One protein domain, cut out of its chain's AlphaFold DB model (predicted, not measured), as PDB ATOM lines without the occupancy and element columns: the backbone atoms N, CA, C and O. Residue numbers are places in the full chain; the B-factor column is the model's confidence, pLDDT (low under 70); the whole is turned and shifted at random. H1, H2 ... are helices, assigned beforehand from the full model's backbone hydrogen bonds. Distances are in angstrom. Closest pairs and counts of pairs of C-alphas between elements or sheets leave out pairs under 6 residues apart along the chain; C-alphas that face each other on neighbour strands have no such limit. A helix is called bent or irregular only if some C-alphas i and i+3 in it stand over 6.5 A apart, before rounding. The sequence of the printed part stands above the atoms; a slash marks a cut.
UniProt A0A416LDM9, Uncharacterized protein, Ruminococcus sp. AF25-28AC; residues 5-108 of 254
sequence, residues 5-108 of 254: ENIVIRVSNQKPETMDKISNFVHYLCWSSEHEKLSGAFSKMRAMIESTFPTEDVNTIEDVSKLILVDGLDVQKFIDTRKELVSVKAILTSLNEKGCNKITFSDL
ATOM      1  N   GLU A   5     192.668 190.144  89.779       87.06
ATOM      2  CA  GLU A   5     193.735 189.565  88.957       87.06
ATOM      3  C   GLU A   5     194.454 188.382  89.622       87.06
ATOM      4  O   GLU A   5     195.088 187.585  88.937       87.06
ATOM      5  N   ASN A   6     194.331 188.240  90.946       89.69
ATOM      6  CA  ASN A   6     194.875 187.097  91.676       89.69
ATOM      7  C   ASN A   6     193.925 185.886  91.649       89.69
ATOM      8  O   ASN A   6     194.321 184.802  92.072       89.69
ATOM      9  N   ILE A   7     192.685 186.050  91.173       93.75
ATOM     10  CA  ILE A   7     191.723 184.959  90.991       93.75
ATOM     11  C   ILE A   7     191.931 184.373  89.592       93.75
ATOM     12  O   ILE A   7     191.242 184.712  88.632       93.75
ATOM     13  N   VAL A   8     192.933 183.504  89.475       90.62
ATOM     14  CA  VAL A   8     193.266 182.823  88.221       90.62
ATOM     15  C   VAL A   8     192.573 181.466  88.193       90.62
ATOM     16  O   VAL A   8     192.805 180.634  89.064       90.62
ATOM     17  N   ILE A   9     191.740 181.234  87.178       92.00
ATOM     18  CA  ILE A   9     191.012 179.971  87.009       92.00
ATOM     19  C   ILE A   9     191.688 179.161  85.909       92.00
ATOM     20  O   ILE A   9     191.817 179.627  84.774       92.00
ATOM     21  N   ARG A  10     192.114 177.943  86.246       88.38
ATOM     22  CA  ARG A  10     192.751 176.997  85.325       88.38
ATOM     23  C   ARG A  10     192.055 175.654  85.445       88.38
ATOM     24  O   ARG A  10     192.244 174.924  86.414       88.38
ATOM     25  N   VAL A  11     191.240 175.354  84.443       86.12
ATOM     26  CA  VAL A  11     190.438 174.134  84.370       86.12
ATOM     27  C   VAL A  11     190.709 173.428  83.045       86.12
ATOM     28  O   VAL A  11     190.865 174.072  82.005       86.12
ATOM     29  N   SER A  12     190.823 172.102  83.106       85.94
ATOM     30  CA  SER A  12     191.069 171.222  81.952       85.94
ATOM     31  C   SER A  12     189.961 170.182  81.747       85.94
ATOM     32  O   SER A  12     189.931 169.484  80.730       85.94
ATOM     33  N   ASN A  13     189.045 170.069  82.707       92.56
ATOM     34  CA  ASN A  13     187.942 169.113  82.740       92.56
ATOM     35  C   ASN A  13     186.563 169.788  82.689       92.56
ATOM     36  O   ASN A  13     185.560 169.130  82.933       92.56
ATOM     37  N   GLN A  14     186.480 171.083  82.399       94.19
ATOM     38  CA  GLN A  14     185.206 171.780  82.249       94.19
ATOM     39  C   GLN A  14     184.394 171.227  81.074       94.19
ATOM     40  O   GLN A  14     184.946 170.858  80.029       94.19
ATOM     41  N   LYS A  15     183.072 171.223  81.228       94.69
ATOM     42  CA  LYS A  15     182.146 170.952  80.128       94.69
ATOM     43  C   LYS A  15     182.075 172.152  79.172       94.69
ATOM     44  O   LYS A  15     182.331 173.286  79.602       94.69
ATOM     45  N   PRO A  16     181.742 171.944  77.885       92.94
ATOM     46  CA  PRO A  16     181.528 173.040  76.944       92.94
ATOM     47  C   PRO A  16     180.576 174.099  77.510       92.94
ATOM     48  O   PRO A  16     179.630 173.762  78.212       92.94
ATOM     49  N   GLU A  17     180.849 175.374  77.226       92.75
ATOM     50  CA  GLU A  17     179.976 176.508  77.585       92.75
ATOM     51  C   GLU A  17     179.770 176.747  79.100       92.75
ATOM     52  O   GLU A  17     178.962 177.583  79.496       92.75
ATOM     53  N   THR A  18     180.538 176.090  79.978       95.94
ATOM     54  CA  THR A  18     180.409 176.260  81.443       95.94
ATOM     55  C   THR A  18     181.405 177.242  82.064       95.94
ATOM     56  O   THR A  18     181.262 177.603  83.234       95.94
ATOM     57  N   MET A  19     182.396 177.714  81.300       95.56
ATOM     58  CA  MET A  19     183.527 178.497  81.822       95.56
ATOM     59  C   MET A  19     183.098 179.788  82.534       95.56
ATOM     60  O   MET A  19     183.637 180.111  83.592       95.56
ATOM     61  N   ASP A  20     182.096 180.497  82.010       95.69
ATOM     62  CA  ASP A  20     181.589 181.721  82.640       95.69
ATOM     63  C   ASP A  20     180.928 181.428  83.990       95.69
ATOM     64  O   ASP A  20     181.152 182.138  84.972       95.69
ATOM     65  N   LYS A  21     180.148 180.344  84.070       96.81
ATOM     66  CA  LYS A  21     179.491 179.907  85.308       96.81
ATOM     67  C   LYS A  21     180.519 179.452  86.343       96.81
ATOM     68  O   LYS A  21     180.427 179.858  87.500       96.81
ATOM     69  N   ILE A  22     181.533 178.696  85.918       97.69
ATOM     70  CA  ILE A  22     182.683 178.326  86.755       97.69
ATOM     71  C   ILE A  22     183.366 179.587  87.286       97.69
ATOM     72  O   ILE A  22     183.565 179.722  88.492       97.69
ATOM     73  N   SER A  23     183.669 180.538  86.401       97.25
ATOM     74  CA  SER A  23     184.340 181.778  86.773       97.25
ATOM     75  C   SER A  23     183.548 182.575  87.800       97.25
ATOM     76  O   SER A  23     184.097 182.958  88.837       97.25
ATOM     77  N   ASN A  24     182.246 182.755  87.579       98.00
ATOM     78  CA  ASN A  24     181.385 183.472  88.513       98.00
ATOM     79  C   ASN A  24     181.303 182.769  89.881       98.00
ATOM     80  O   ASN A  24     181.366 183.448  90.906       98.00
ATOM     81  N   PHE A  25     181.236 181.433  89.935       98.44
ATOM     82  CA  PHE A  25     181.249 180.709  91.211       98.44
ATOM     83  C   PHE A  25     182.588 180.811  91.947       98.44
ATOM     84  O   PHE A  25     182.592 181.041  93.156       98.44
ATOM     85  N   VAL A  26     183.724 180.692  91.250       98.12
ATOM     86  CA  VAL A  26     185.048 180.862  91.877       98.12
ATOM     87  C   VAL A  26     185.185 182.272  92.452       98.12
ATOM     88  O   VAL A  26     185.591 182.436  93.603       98.12
ATOM     89  N   HIS A  27     184.770 183.295  91.698       98.19
ATOM     90  CA  HIS A  27     184.741 184.670  92.195       98.19
ATOM     91  C   HIS A  27     183.808 184.812  93.403       98.19
ATOM     92  O   HIS A  27     184.194 185.439  94.388       98.19
ATOM     93  N   TYR A  28     182.621 184.201  93.373       98.38
ATOM     94  CA  TYR A  28     181.694 184.211  94.504       98.38
ATOM     95  C   TYR A  28     182.342 183.642  95.770       98.38
ATOM     96  O   TYR A  28     182.318 184.304  96.807       98.38
ATOM     97  N   LEU A  29     182.984 182.473  95.687       98.25
ATOM     98  CA  LEU A  29     183.656 181.851  96.830       98.25
ATOM     99  C   LEU A  29     184.769 182.752  97.390       98.25
ATOM    100  O   LEU A  29     184.814 183.010  98.598       98.25
ATOM    101  N   CYS A  30     185.623 183.286  96.516       98.31
ATOM    102  CA  CYS A  30     186.717 184.191  96.873       98.31
ATOM    103  C   CYS A  30     186.227 185.461  97.584       98.31
ATOM    104  O   CYS A  30     186.701 185.796  98.674       98.31
ATOM    105  N   TRP A  31     185.249 186.154  97.000       98.12
ATOM    106  CA  TRP A  31     184.712 187.396  97.558       98.12
ATOM    107  C   TRP A  31     183.844 187.165  98.794       98.12
ATOM    108  O   TRP A  31     183.850 187.999  99.697       98.12
ATOM    109  N   SER A  32     183.159 186.023  98.890       98.00
ATOM    110  CA  SER A  32     182.425 185.630 100.096       98.00
ATOM    111  C   SER A  32     183.385 185.425 101.271       98.00
ATOM    112  O   SER A  32     183.132 185.927 102.365       98.00
ATOM    113  N   SER A  33     184.529 184.771 101.041       97.62
ATOM    114  CA  SER A  33     185.561 184.592 102.070       97.62
ATOM    115  C   SER A  33     186.171 185.925 102.527       97.62
ATOM    116  O   SER A  33     186.330 186.157 103.730       97.62
ATOM    117  N   GLU A  34     186.460 186.843 101.597       97.06
ATOM    118  CA  GLU A  34     186.948 188.185 101.953       97.06
ATOM    119  C   GLU A  34     185.873 188.991 102.708       97.06
ATOM    120  O   GLU A  34     186.188 189.647 103.703       97.06
ATOM    121  N   HIS A  35     184.595 188.889 102.318       97.62
ATOM    122  CA  HIS A  35     183.485 189.526 103.031       97.62
ATOM    123  C   HIS A  35     183.373 189.044 104.481       97.62
ATOM    124  O   HIS A  35     183.214 189.868 105.383       97.62
ATOM    125  N   GLU A  36     183.469 187.735 104.735       97.12
ATOM    126  CA  GLU A  36     183.429 187.170 106.092       97.12
ATOM    127  C   GLU A  36     184.573 187.704 106.961       97.12
ATOM    128  O   GLU A  36     184.353 188.164 108.086       97.12
ATOM    129  N   LYS A  37     185.793 187.716 106.418       96.19
ATOM    130  CA  LYS A  37     186.982 188.247 107.095       96.19
ATOM    131  C   LYS A  37     186.834 189.734 107.423       96.19
ATOM    132  O   LYS A  37     187.087 190.133 108.563       96.19
ATOM    133  N   LEU A  38     186.426 190.548 106.449       97.06
ATOM    134  CA  LEU A  38     186.219 191.987 106.634       97.06
ATOM    135  C   LEU A  38     185.082 192.266 107.622       97.06
ATOM    136  O   LEU A  38     185.231 193.117 108.495       97.06
ATOM    137  N   SER A  39     183.984 191.511 107.550       97.06
ATOM    138  CA  SER A  39     182.846 191.642 108.469       97.06
ATOM    139  C   SER A  39     183.250 191.326 109.908       97.06
ATOM    140  O   SER A  39     182.868 192.045 110.833       97.06
ATOM    141  N   GLY A  40     184.073 190.293 110.109       96.75
ATOM    142  CA  GLY A  40     184.626 189.957 111.421       96.75
ATOM    143  C   GLY A  40     185.554 191.045 111.972       96.75
ATOM    144  O   GLY A  40     185.481 191.373 113.157       96.75
ATOM    145  N   ALA A  41     186.402 191.639 111.128       96.12
ATOM    146  CA  ALA A  41     187.253 192.762 111.522       96.12
ATOM    147  C   ALA A  41     186.424 194.012 111.864       96.12
ATOM    148  O   ALA A  41     186.626 194.615 112.919       96.12
ATOM    149  N   PHE A  42     185.458 194.363 111.013       96.75
ATOM    150  CA  PHE A  42     184.568 195.503 111.211       96.75
ATOM    151  C   PHE A  42     183.733 195.364 112.480       96.75
ATOM    152  O   PHE A  42     183.642 196.318 113.240       96.75
ATOM    153  N   SER A  43     183.206 194.172 112.774       96.69
ATOM    154  CA  SER A  43     182.424 193.922 113.994       96.69
ATOM    155  C   SER A  43     183.231 194.182 115.271       96.69
ATOM    156  O   SER A  43     182.704 194.737 116.231       96.69
ATOM    157  N   LYS A  44     184.529 193.846 115.279       96.12
ATOM    158  CA  LYS A  44     185.423 194.156 116.409       96.12
ATOM    159  C   LYS A  44     185.655 195.659 116.556       96.12
ATOM    160  O   LYS A  44     185.592 196.173 117.663       96.12
ATOM    161  N   MET A  45     185.903 196.357 115.447       96.06
ATOM    162  CA  MET A  45     186.085 197.816 115.453       96.06
ATOM    163  C   MET A  45     184.812 198.542 115.874       96.06
ATOM    164  O   MET A  45     184.867 199.446 116.700       96.06
ATOM    165  N   ARG A  46     183.664 198.078 115.385       95.50
ATOM    166  CA  ARG A  46     182.343 198.551 115.780       95.50
ATOM    167  C   ARG A  46     182.129 198.442 117.286       95.50
ATOM    168  O   ARG A  46     181.765 199.439 117.890       95.50
ATOM    169  N   ALA A  47     182.442 197.298 117.893       95.50
ATOM    170  CA  ALA A  47     182.316 197.124 119.340       95.50
ATOM    171  C   ALA A  47     183.201 198.099 120.144       95.50
ATOM    172  O   ALA A  47     182.766 198.619 121.168       95.50
ATOM    173  N   MET A  48     184.423 198.388 119.675       95.75
ATOM    174  CA  MET A  48     185.304 199.380 120.315       95.75
ATOM    175  C   MET A  48     184.718 200.798 120.226       95.75
ATOM    176  O   MET A  48     184.695 201.527 121.219       95.75
ATOM    177  N   ILE A  49     184.198 201.169 119.050       95.50
ATOM    178  CA  ILE A  49     183.574 202.478 118.821       95.50
ATOM    179  C   ILE A  49     182.306 202.618 119.664       95.50
ATOM    180  O   ILE A  49     182.193 203.596 120.387       95.50
ATOM    181  N   GLU A  50     181.398 201.641 119.641       95.06
ATOM    182  CA  GLU A  50     180.143 201.666 120.411       95.06
ATOM    183  C   GLU A  50     180.391 201.670 121.930       95.06
ATOM    184  O   GLU A  50     179.603 202.239 122.678       95.06
ATOM    185  N   SER A  51     181.512 201.113 122.403       94.56
ATOM    186  CA  SER A  51     181.903 201.212 123.816       94.56
ATOM    187  C   SER A  51     182.311 202.629 124.232       94.56
ATOM    188  O   SER A  51     182.180 202.971 125.406       94.56
ATOM    189  N   THR A  52     182.840 203.432 123.307       93.75
ATOM    190  CA  THR A  52     183.300 204.809 123.574       93.75
ATOM    191  C   THR A  52     182.223 205.836 123.212       93.75
ATOM    192  O   THR A  52     182.045 206.836 123.902       93.75
ATOM    193  N   PHE A  53     181.465 205.560 122.151       93.00
ATOM    194  CA  PHE A  53     180.414 206.397 121.583       93.00
ATOM    195  C   PHE A  53     179.126 205.575 121.360       93.00
ATOM    196  O   PHE A  53     178.809 205.217 120.224       93.00
ATOM    197  N   PRO A  54     178.346 205.276 122.417       90.69
ATOM    198  CA  PRO A  54     177.215 204.340 122.340       90.69
ATOM    199  C   PRO A  54     176.047 204.785 121.454       90.69
ATOM    200  O   PRO A  54     175.211 203.969 121.077       90.69
ATOM    201  N   THR A  55     175.951 206.081 121.156       90.25
ATOM    202  CA  THR A  55     174.851 206.674 120.381       90.25
ATOM    203  C   THR A  55     175.183 206.861 118.902       90.25
ATOM    204  O   THR A  55     174.335 207.323 118.145       90.25
ATOM    205  N   GLU A  56     176.413 206.564 118.486       87.19
ATOM    206  CA  GLU A  56     176.870 206.771 117.113       87.19
ATOM    207  C   GLU A  56     176.541 205.570 116.225       87.19
ATOM    208  O   GLU A  56     176.842 204.425 116.566       87.19
ATOM    209  N   ASP A  57     175.995 205.822 115.034       89.12
ATOM    210  CA  ASP A  57     175.871 204.779 114.018       89.12
ATOM    211  C   ASP A  57     177.200 204.600 113.284       89.12
ATOM    212  O   ASP A  57     177.509 205.294 112.315       89.12
ATOM    213  N   VAL A  58     177.973 203.604 113.721       89.38
ATOM    214  CA  VAL A  58     179.288 203.235 113.168       89.38
ATOM    215  C   VAL A  58     179.289 203.086 111.640       89.38
ATOM    216  O   VAL A  58     180.307 203.344 110.989       89.38
ATOM    217  N   ASN A  59     178.164 202.700 111.034       86.19
ATOM    218  CA  ASN A  59     178.087 202.532 109.583       86.19
ATOM    219  C   ASN A  59     178.133 203.872 108.840       86.19
ATOM    220  O   ASN A  59     178.650 203.920 107.724       86.19
ATOM    221  N   THR A  60     177.646 204.944 109.466       88.06
ATOM    222  CA  THR A  60     177.430 206.257 108.849       88.06
ATOM    223  C   THR A  60     178.247 207.383 109.488       88.06
ATOM    224  O   THR A  60     178.143 208.512 109.030       88.06
ATOM    225  N   ILE A  61     179.128 207.104 110.466       88.25
ATOM    226  CA  ILE A  61     180.018 208.126 111.058       88.25
ATOM    227  C   ILE A  61     180.816 208.855 109.965       88.25
ATOM    228  O   ILE A  61     181.671 208.255 109.296       88.25
ATOM    229  N   GLU A  62     180.554 210.153 109.827       85.62
ATOM    230  CA  GLU A  62     181.245 211.050 108.895       85.62
ATOM    231  C   GLU A  62     182.455 211.722 109.550       85.62
ATOM    232  O   GLU A  62     183.547 211.714 108.979       85.62
ATOM    233  N   ASP A  63     182.298 212.230 110.778       88.88
ATOM    234  CA  ASP A  63     183.413 212.778 111.552       88.88
ATOM    235  C   ASP A  63     184.247 211.650 112.164       88.88
ATOM    236  O   ASP A  63     184.089 211.256 113.321       88.88
ATOM    237  N   VAL A  64     185.138 211.100 111.345       89.44
ATOM    238  CA  VAL A  64     186.091 210.059 111.740       89.44
ATOM    239  C   VAL A  64     187.199 210.588 112.653       89.44
ATOM    240  O   VAL A  64     187.879 209.790 113.295       89.44
ATOM    241  N   SER A  65     187.372 211.911 112.763       89.19
ATOM    242  CA  SER A  65     188.433 212.526 113.570       89.19
ATOM    243  C   SER A  65     188.226 212.251 115.054       89.19
ATOM    244  O   SER A  65     189.191 212.000 115.765       89.19
ATOM    245  N   LYS A  66     186.975 212.208 115.529       90.44
ATOM    246  CA  LYS A  66     186.664 211.868 116.929       90.44
ATOM    247  C   LYS A  66     187.028 210.427 117.301       90.44
ATOM    248  O   LYS A  66     187.210 210.126 118.478       90.44
ATOM    249  N   LEU A  67     187.174 209.538 116.313       92.81
ATOM    250  CA  LEU A  67     187.510 208.131 116.542       92.81
ATOM    251  C   LEU A  67     188.943 207.938 117.059       92.81
ATOM    252  O   LEU A  67     189.245 206.867 117.573       92.81
ATOM    253  N   ILE A  68     189.796 208.970 117.005       92.12
ATOM    254  CA  ILE A  68     191.121 208.963 117.655       92.12
ATOM    255  C   ILE A  68     191.037 208.782 119.177       92.12
ATOM    256  O   ILE A  68     192.034 208.443 119.805       92.12
ATOM    257  N   LEU A  69     189.866 209.032 119.771       92.94
ATOM    258  CA  LEU A  69     189.613 208.863 121.202       92.94
ATOM    259  C   LEU A  69     189.250 207.416 121.578       92.94
ATOM    260  O   LEU A  69     189.138 207.113 122.763       92.94
ATOM    261  N   VAL A  70     189.045 206.528 120.597       95.00
ATOM    262  CA  VAL A  70     188.740 205.113 120.840       95.00
ATOM    263  C   VAL A  70     190.043 204.357 121.078       95.00
ATOM    264  O   VAL A  70     190.847 204.182 120.161       95.00
ATOM    265  N   ASP A  71     190.244 203.885 122.307       94.19
ATOM    266  CA  ASP A  71     191.457 203.156 122.678       94.19
ATOM    267  C   ASP A  71     191.646 201.885 121.829       94.19
ATOM    268  O   ASP A  71     190.710 201.118 121.585       94.19
ATOM    269  N   GLY A  72     192.873 201.677 121.344       92.88
ATOM    270  CA  GLY A  72     193.245 200.537 120.501       92.88
ATOM    271  C   GLY A  72     192.663 200.522 119.077       92.88
ATOM    272  O   GLY A  72     192.951 199.584 118.326       92.88
ATOM    273  N   LEU A  73     191.874 201.526 118.671       96.38
ATOM    274  CA  LEU A  73     191.326 201.605 117.318       96.38
ATOM    275  C   LEU A  73     192.347 202.181 116.330       96.38
ATOM    276  O   LEU A  73     192.805 203.313 116.446       96.38
ATOM    277  N   ASP A  74     192.615 201.425 115.272       95.69
ATOM    278  CA  ASP A  74     193.273 201.946 114.077       95.69
ATOM    279  C   ASP A  74     192.218 202.603 113.170       95.69
ATOM    280  O   ASP A  74     191.480 201.924 112.447       95.69
ATOM    281  N   VAL A  75     192.113 203.934 113.249       94.81
ATOM    282  CA  VAL A  75     191.104 204.728 112.522       94.81
ATOM    283  C   VAL A  75     191.248 204.571 111.008       94.81
ATOM    284  O   VAL A  75     190.243 204.434 110.305       94.81
ATOM    285  N   GLN A  76     192.479 204.534 110.493       94.69
ATOM    286  CA  GLN A  76     192.719 204.378 109.058       94.69
ATOM    287  C   GLN A  76     192.249 202.998 108.591       94.69
ATOM    288  O   GLN A  76     191.474 202.886 107.640       94.69
ATOM    289  N   LYS A  77     192.613 201.947 109.330       95.25
ATOM    290  CA  LYS A  77     192.154 200.584 109.049       95.25
ATOM    291  C   LYS A  77     190.636 200.439 109.139       95.25
ATOM    292  O   LYS A  77     190.063 199.672 108.364       95.25
ATOM    293  N   PHE A  78     189.974 201.153 110.051       95.75
ATOM    294  CA  PHE A  78     188.511 201.199 110.118       95.75
ATOM    295  C   PHE A  78     187.907 201.793 108.841       95.75
ATOM    296  O   PHE A  78     187.033 201.167 108.235       95.75
ATOM    297  N   ILE A  79     188.403 202.955 108.403       94.56
ATOM    298  CA  ILE A  79     187.952 203.626 107.175       94.56
ATOM    299  C   ILE A  79     188.143 202.706 105.967       94.56
ATOM    300  O   ILE A  79     187.215 202.539 105.169       94.56
ATOM    301  N   ASP A  80     189.313 202.080 105.853       95.12
ATOM    302  CA  ASP A  80     189.642 201.192 104.739       95.12
ATOM    303  C   ASP A  80     188.774 199.931 104.757       95.12
ATOM    304  O   ASP A  80     188.166 199.590 103.745       95.12
ATOM    305  N   THR A  81     188.597 199.297 105.920       96.12
ATOM    306  CA  THR A  81     187.720 198.120 106.064       96.12
ATOM    307  C   THR A  81     186.271 198.453 105.706       96.12
ATOM    308  O   THR A  81     185.606 197.663 105.037       96.12
ATOM    309  N   ARG A  82     185.770 199.626 106.119       95.06
ATOM    310  CA  ARG A  82     184.412 200.085 105.789       95.06
ATOM    311  C   ARG A  82     184.237 200.266 104.281       95.06
ATOM    312  O   ARG A  82     183.239 199.803 103.733       95.06
ATOM    313  N   LYS A  83     185.207 200.895 103.607       94.56
ATOM    314  CA  LYS A  83     185.202 201.063 102.143       94.56
ATOM    315  C   LYS A  83     185.267 199.716 101.423       94.56
ATOM    316  O   LYS A  83     184.433 199.454 100.560       94.56
ATOM    317  N   GLU A  84     186.197 198.846 101.819       95.88
ATOM    318  CA  GLU A  84     186.349 197.512 101.228       95.88
ATOM    319  C   GLU A  84     185.067 196.677 101.387       95.88
ATOM    320  O   GLU A  84     184.647 196.024 100.435       95.88
ATOM    321  N   LEU A  85     184.378 196.751 102.534       96.19
ATOM    322  CA  LEU A  85     183.095 196.064 102.734       96.19
ATOM    323  C   LEU A  85     182.015 196.503 101.743       96.19
ATOM    324  O   LEU A  85     181.275 195.654 101.248       96.19
ATOM    325  N   VAL A  86     181.908 197.802 101.455       95.38
ATOM    326  CA  VAL A  86     180.946 198.315 100.464       95.38
ATOM    327  C   VAL A  86     181.277 197.768  99.077       95.38
ATOM    328  O   VAL A  86     180.392 197.245  98.399       95.38
ATOM    329  N   SER A  87     182.552 197.814  98.681       96.19
ATOM    330  CA  SER A  87     183.004 197.289  97.388       96.19
ATOM    331  C   SER A  87     182.750 195.786  97.250       96.19
ATOM    332  O   SER A  87     182.196 195.351  96.243       96.19
ATOM    333  N   VAL A  88     183.090 194.986  98.266       97.31
ATOM    334  CA  VAL A  88     182.879 193.530  98.235       97.31
ATOM    335  C   VAL A  88     181.389 193.184  98.199       97.31
ATOM    336  O   VAL A  88     180.993 192.293  97.449       97.31
ATOM    337  N   LYS A  89     180.536 193.907  98.938       97.12
ATOM    338  CA  LYS A  89     179.077 193.714  98.872       97.12
ATOM    339  C   LYS A  89     178.528 193.977  97.472       97.12
ATOM    340  O   LYS A  89     177.733 193.178  96.994       97.12
ATOM    341  N   ALA A  90     178.979 195.035  96.798       97.75
ATOM    342  CA  ALA A  90     178.562 195.323  95.425       97.75
ATOM    343  C   ALA A  90     178.962 194.201  94.447       97.75
ATOM    344  O   ALA A  90     178.153 193.792  93.614       97.75
ATOM    345  N   ILE A  91     180.174 193.650  94.589       97.56
ATOM    346  CA  ILE A  91     180.636 192.505  93.783       97.56
ATOM    347  C   ILE A  91     179.750 191.277  94.027       97.56
ATOM    348  O   ILE A  91     179.301 190.640  93.074       97.56
ATOM    349  N   LEU A  92     179.461 190.956  95.291       98.19
ATOM    350  CA  LEU A  92     178.602 189.824  95.646       98.19
ATOM    351  C   LEU A  92     177.167 189.994  95.129       98.19
ATOM    352  O   LEU A  92     176.581 189.017  94.667       98.19
ATOM    353  N   THR A  93     176.621 191.213  95.136       98.44
ATOM    354  CA  THR A  93     175.318 191.509  94.519       98.44
ATOM    355  C   THR A  93     175.341 191.231  93.015       98.44
ATOM    356  O   THR A  93     174.469 190.520  92.524       98.44
ATOM    357  N   SER A  94     176.368 191.694  92.297       98.25
ATOM    358  CA  SER A  94     176.499 191.434  90.854       98.25
ATOM    359  C   SER A  94     176.637 189.940  90.530       98.25
ATOM    360  O   SER A  94     176.091 189.456  89.540       98.25
ATOM    361  N   LEU A  95     177.337 189.170  91.366       98.12
ATOM    362  CA  LEU A  95     177.441 187.715  91.205       98.12
ATOM    363  C   LEU A  95     176.115 187.007  91.502       98.12
ATOM    364  O   LEU A  95     175.753 186.060  90.801       98.12
ATOM    365  N   ASN A  96     175.362 187.498  92.487       98.12
ATOM    366  CA  ASN A  96     174.030 186.997  92.793       98.12
ATOM    367  C   ASN A  96     173.049 187.216  91.627       98.12
ATOM    368  O   ASN A  96     172.291 186.307  91.301       98.12
ATOM    369  N   GLU A  97     173.106 188.368  90.951       97.88
ATOM    370  CA  GLU A  97     172.324 188.646  89.729       97.88
ATOM    371  C   GLU A  97     172.657 187.674  88.584       97.88
ATOM    372  O   GLU A  97     171.793 187.343  87.776       97.88
ATOM    373  N   LYS A  98     173.888 187.151  88.553       97.31
ATOM    374  CA  LYS A  98     174.337 186.091  87.631       97.31
ATOM    375  C   LYS A  98     174.019 184.672  88.128       97.31
ATOM    376  O   LYS A  98     174.510 183.697  87.563       97.31
ATOM    377  N   GLY A  99     173.245 184.535  89.206       97.06
ATOM    378  CA  GLY A  99     172.852 183.247  89.780       97.06
ATOM    379  C   GLY A  99     173.943 182.537  90.588       97.06
ATOM    380  O   GLY A  99     173.825 181.340  90.840       97.06
ATOM    381  N   CYS A 100     175.005 183.232  91.003       97.69
ATOM    382  CA  CYS A 100     176.099 182.665  91.797       97.69
ATOM    383  C   CYS A 100     176.038 183.193  93.235       97.69
ATOM    384  O   CYS A 100     176.468 184.312  93.522       97.69
ATOM    385  N   ASN A 101     175.474 182.393  94.140       97.75
ATOM    386  CA  ASN A 101     175.293 182.738  95.546       97.75
ATOM    387  C   ASN A 101     175.346 181.484  96.438       97.75
ATOM    388  O   ASN A 101     175.578 180.370  95.969       97.75
ATOM    389  N   LYS A 102     175.114 181.661  97.744       97.00
ATOM    390  CA  LYS A 102     175.190 180.576  98.732       97.00
ATOM    391  C   LYS A 102     174.220 179.432  98.435       97.00
ATOM    392  O   LYS A 102     174.585 178.274  98.618       97.00
ATOM    393  N   ILE A 103     172.994 179.763  98.031       97.62
ATOM    394  CA  ILE A 103     171.929 178.789  97.773       97.62
ATOM    395  C   ILE A 103     172.306 177.989  96.530       97.62
ATOM    396  O   ILE A 103     172.493 176.782  96.620       97.62
ATOM    397  N   THR A 104     172.573 178.678  95.419       97.81
ATOM    398  CA  THR A 104     172.892 178.011  94.152       97.81
ATOM    399  C   THR A 104     174.192 177.218  94.207       97.81
ATOM    400  O   THR A 104     174.283 176.193  93.550       97.81
ATOM    401  N   PHE A 105     175.176 177.637  95.011       97.38
ATOM    402  CA  PHE A 105     176.376 176.840  95.277       97.38
ATOM    403  C   PHE A 105     176.067 175.584  96.104       97.38
ATOM    404  O   PHE A 105     176.611 174.519  95.829       97.38
ATOM    405  N   SER A 106     175.209 175.696  97.123       95.25
ATOM    406  CA  SER A 106     174.849 174.561  97.987       95.25
ATOM    407  C   SER A 106     174.089 173.476  97.221       95.25
ATOM    408  O   SER A 106     174.296 172.292  97.499       95.25
ATOM    409  N   ASP A 107     173.280 173.892  96.243       96.25
ATOM    410  CA  ASP A 107     172.473 173.031  95.372       96.25
ATOM    411  C   ASP A 107     173.302 172.282  94.313       96.25
ATOM    412  O   ASP A 107     172.806 171.331  93.710       96.25
ATOM    413  N   LEU A 108     174.563 172.671  94.087       95.25
ATOM    414  CA  LEU A 108     175.454 171.940  93.186       95.25
ATOM    415  C   LEU A 108     175.726 170.523  93.712       95.25
ATOM    416  O   LEU A 108     175.800 170.279  94.926       95.25
TER     417      LEU A 108
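AT A GLANCE: This is residues 5 to 108 of the 254 residues of an uncharacterized protein of Ruminococcus sp. AF25-28AC (UniProt A0A416LDM9). Two long helices, H1 and H3, lie side by side, run opposite ways and cross at a shallow angle, making a long, loose rod. Near the end of H1 and the beginning of H3 sit the short helix H2 and the long link before it; toward the other end the little helix H4 lies near H1, and residues 5 to 18 run out before the chain turns back into H1. The printed part has 104 residues with four named helices, in the order H1, H2, H3, H4, and no named strand; the class is all helix. The whole is loose, with a radius of gyration of the C-alphas of 18.0 A, and spans 57 by 24 by 19 A.

IN THESE COORDINATES: Begin at Glu 5, whose C-alpha is at (193.735, 189.565, 88.957); residues 5 to 18 hold no named element. Find C-alpha 19 at (183.527, 178.497, 81.822); from there H1 runs through residues 19 to 52, 49.4 A from first to last C-alpha, and ends with C-alpha 52 at (183.300, 204.809, 123.574). Next comes H2, residues 64 to 69, 10.2 A long; it is neither bent nor irregular, but only just: C-alphas 65 and 68 are 6.1 A apart. H3, residues 75 to 97, covers 33.6 A. Look last for H4, residues 102 to 106, which is 6.1 A long and ends with C-alpha 106 at (174.849, 174.561, 97.987).

HOW THE PARTS SIT: Start with H1 and H3, which touch; their closest C-alphas, those of His 35 and Val 88, are 6.3 A apart. They run opposite ways at a shallow tilt of 34 degrees, only just short of steep. H2 and H3 only just touch, with 3 pairs of C-alphas within 8 A, and H3 does so with residue 75 alone; the closest C-alphas, of Leu 67 and Val 75, are 6.4 A apart. These two run opposite ways at a steep tilt of 50 degrees. H2 is close to H1 but not clearly touching, with the C-alphas of Ile 49 and Leu 67 closest at 7.3 A. H4 is likewise close to H1 but not clearly touching: the closest C-alphas, of Phe 25 and Phe 105, are 7.4 A apart. H4 is apart from H2 and from H3. In H1, H3 and H4 every O i to N i+4 pair is within hydrogen-bond range; in H2 it is 0 of 2, beside 3 of 3 O i to N i+3 pairs.

THE WHOLE: Look at Pro 16 and Leu 69 for the two C-alphas farthest apart, 57.5 A. The printed part has no cut. The link from H1 to H2, 11 residues, is long, while those from H2 to H3 and from H3 to H4 are tight. The mean pLDDT of the printed part is 94.7, and no printed residue is under 70.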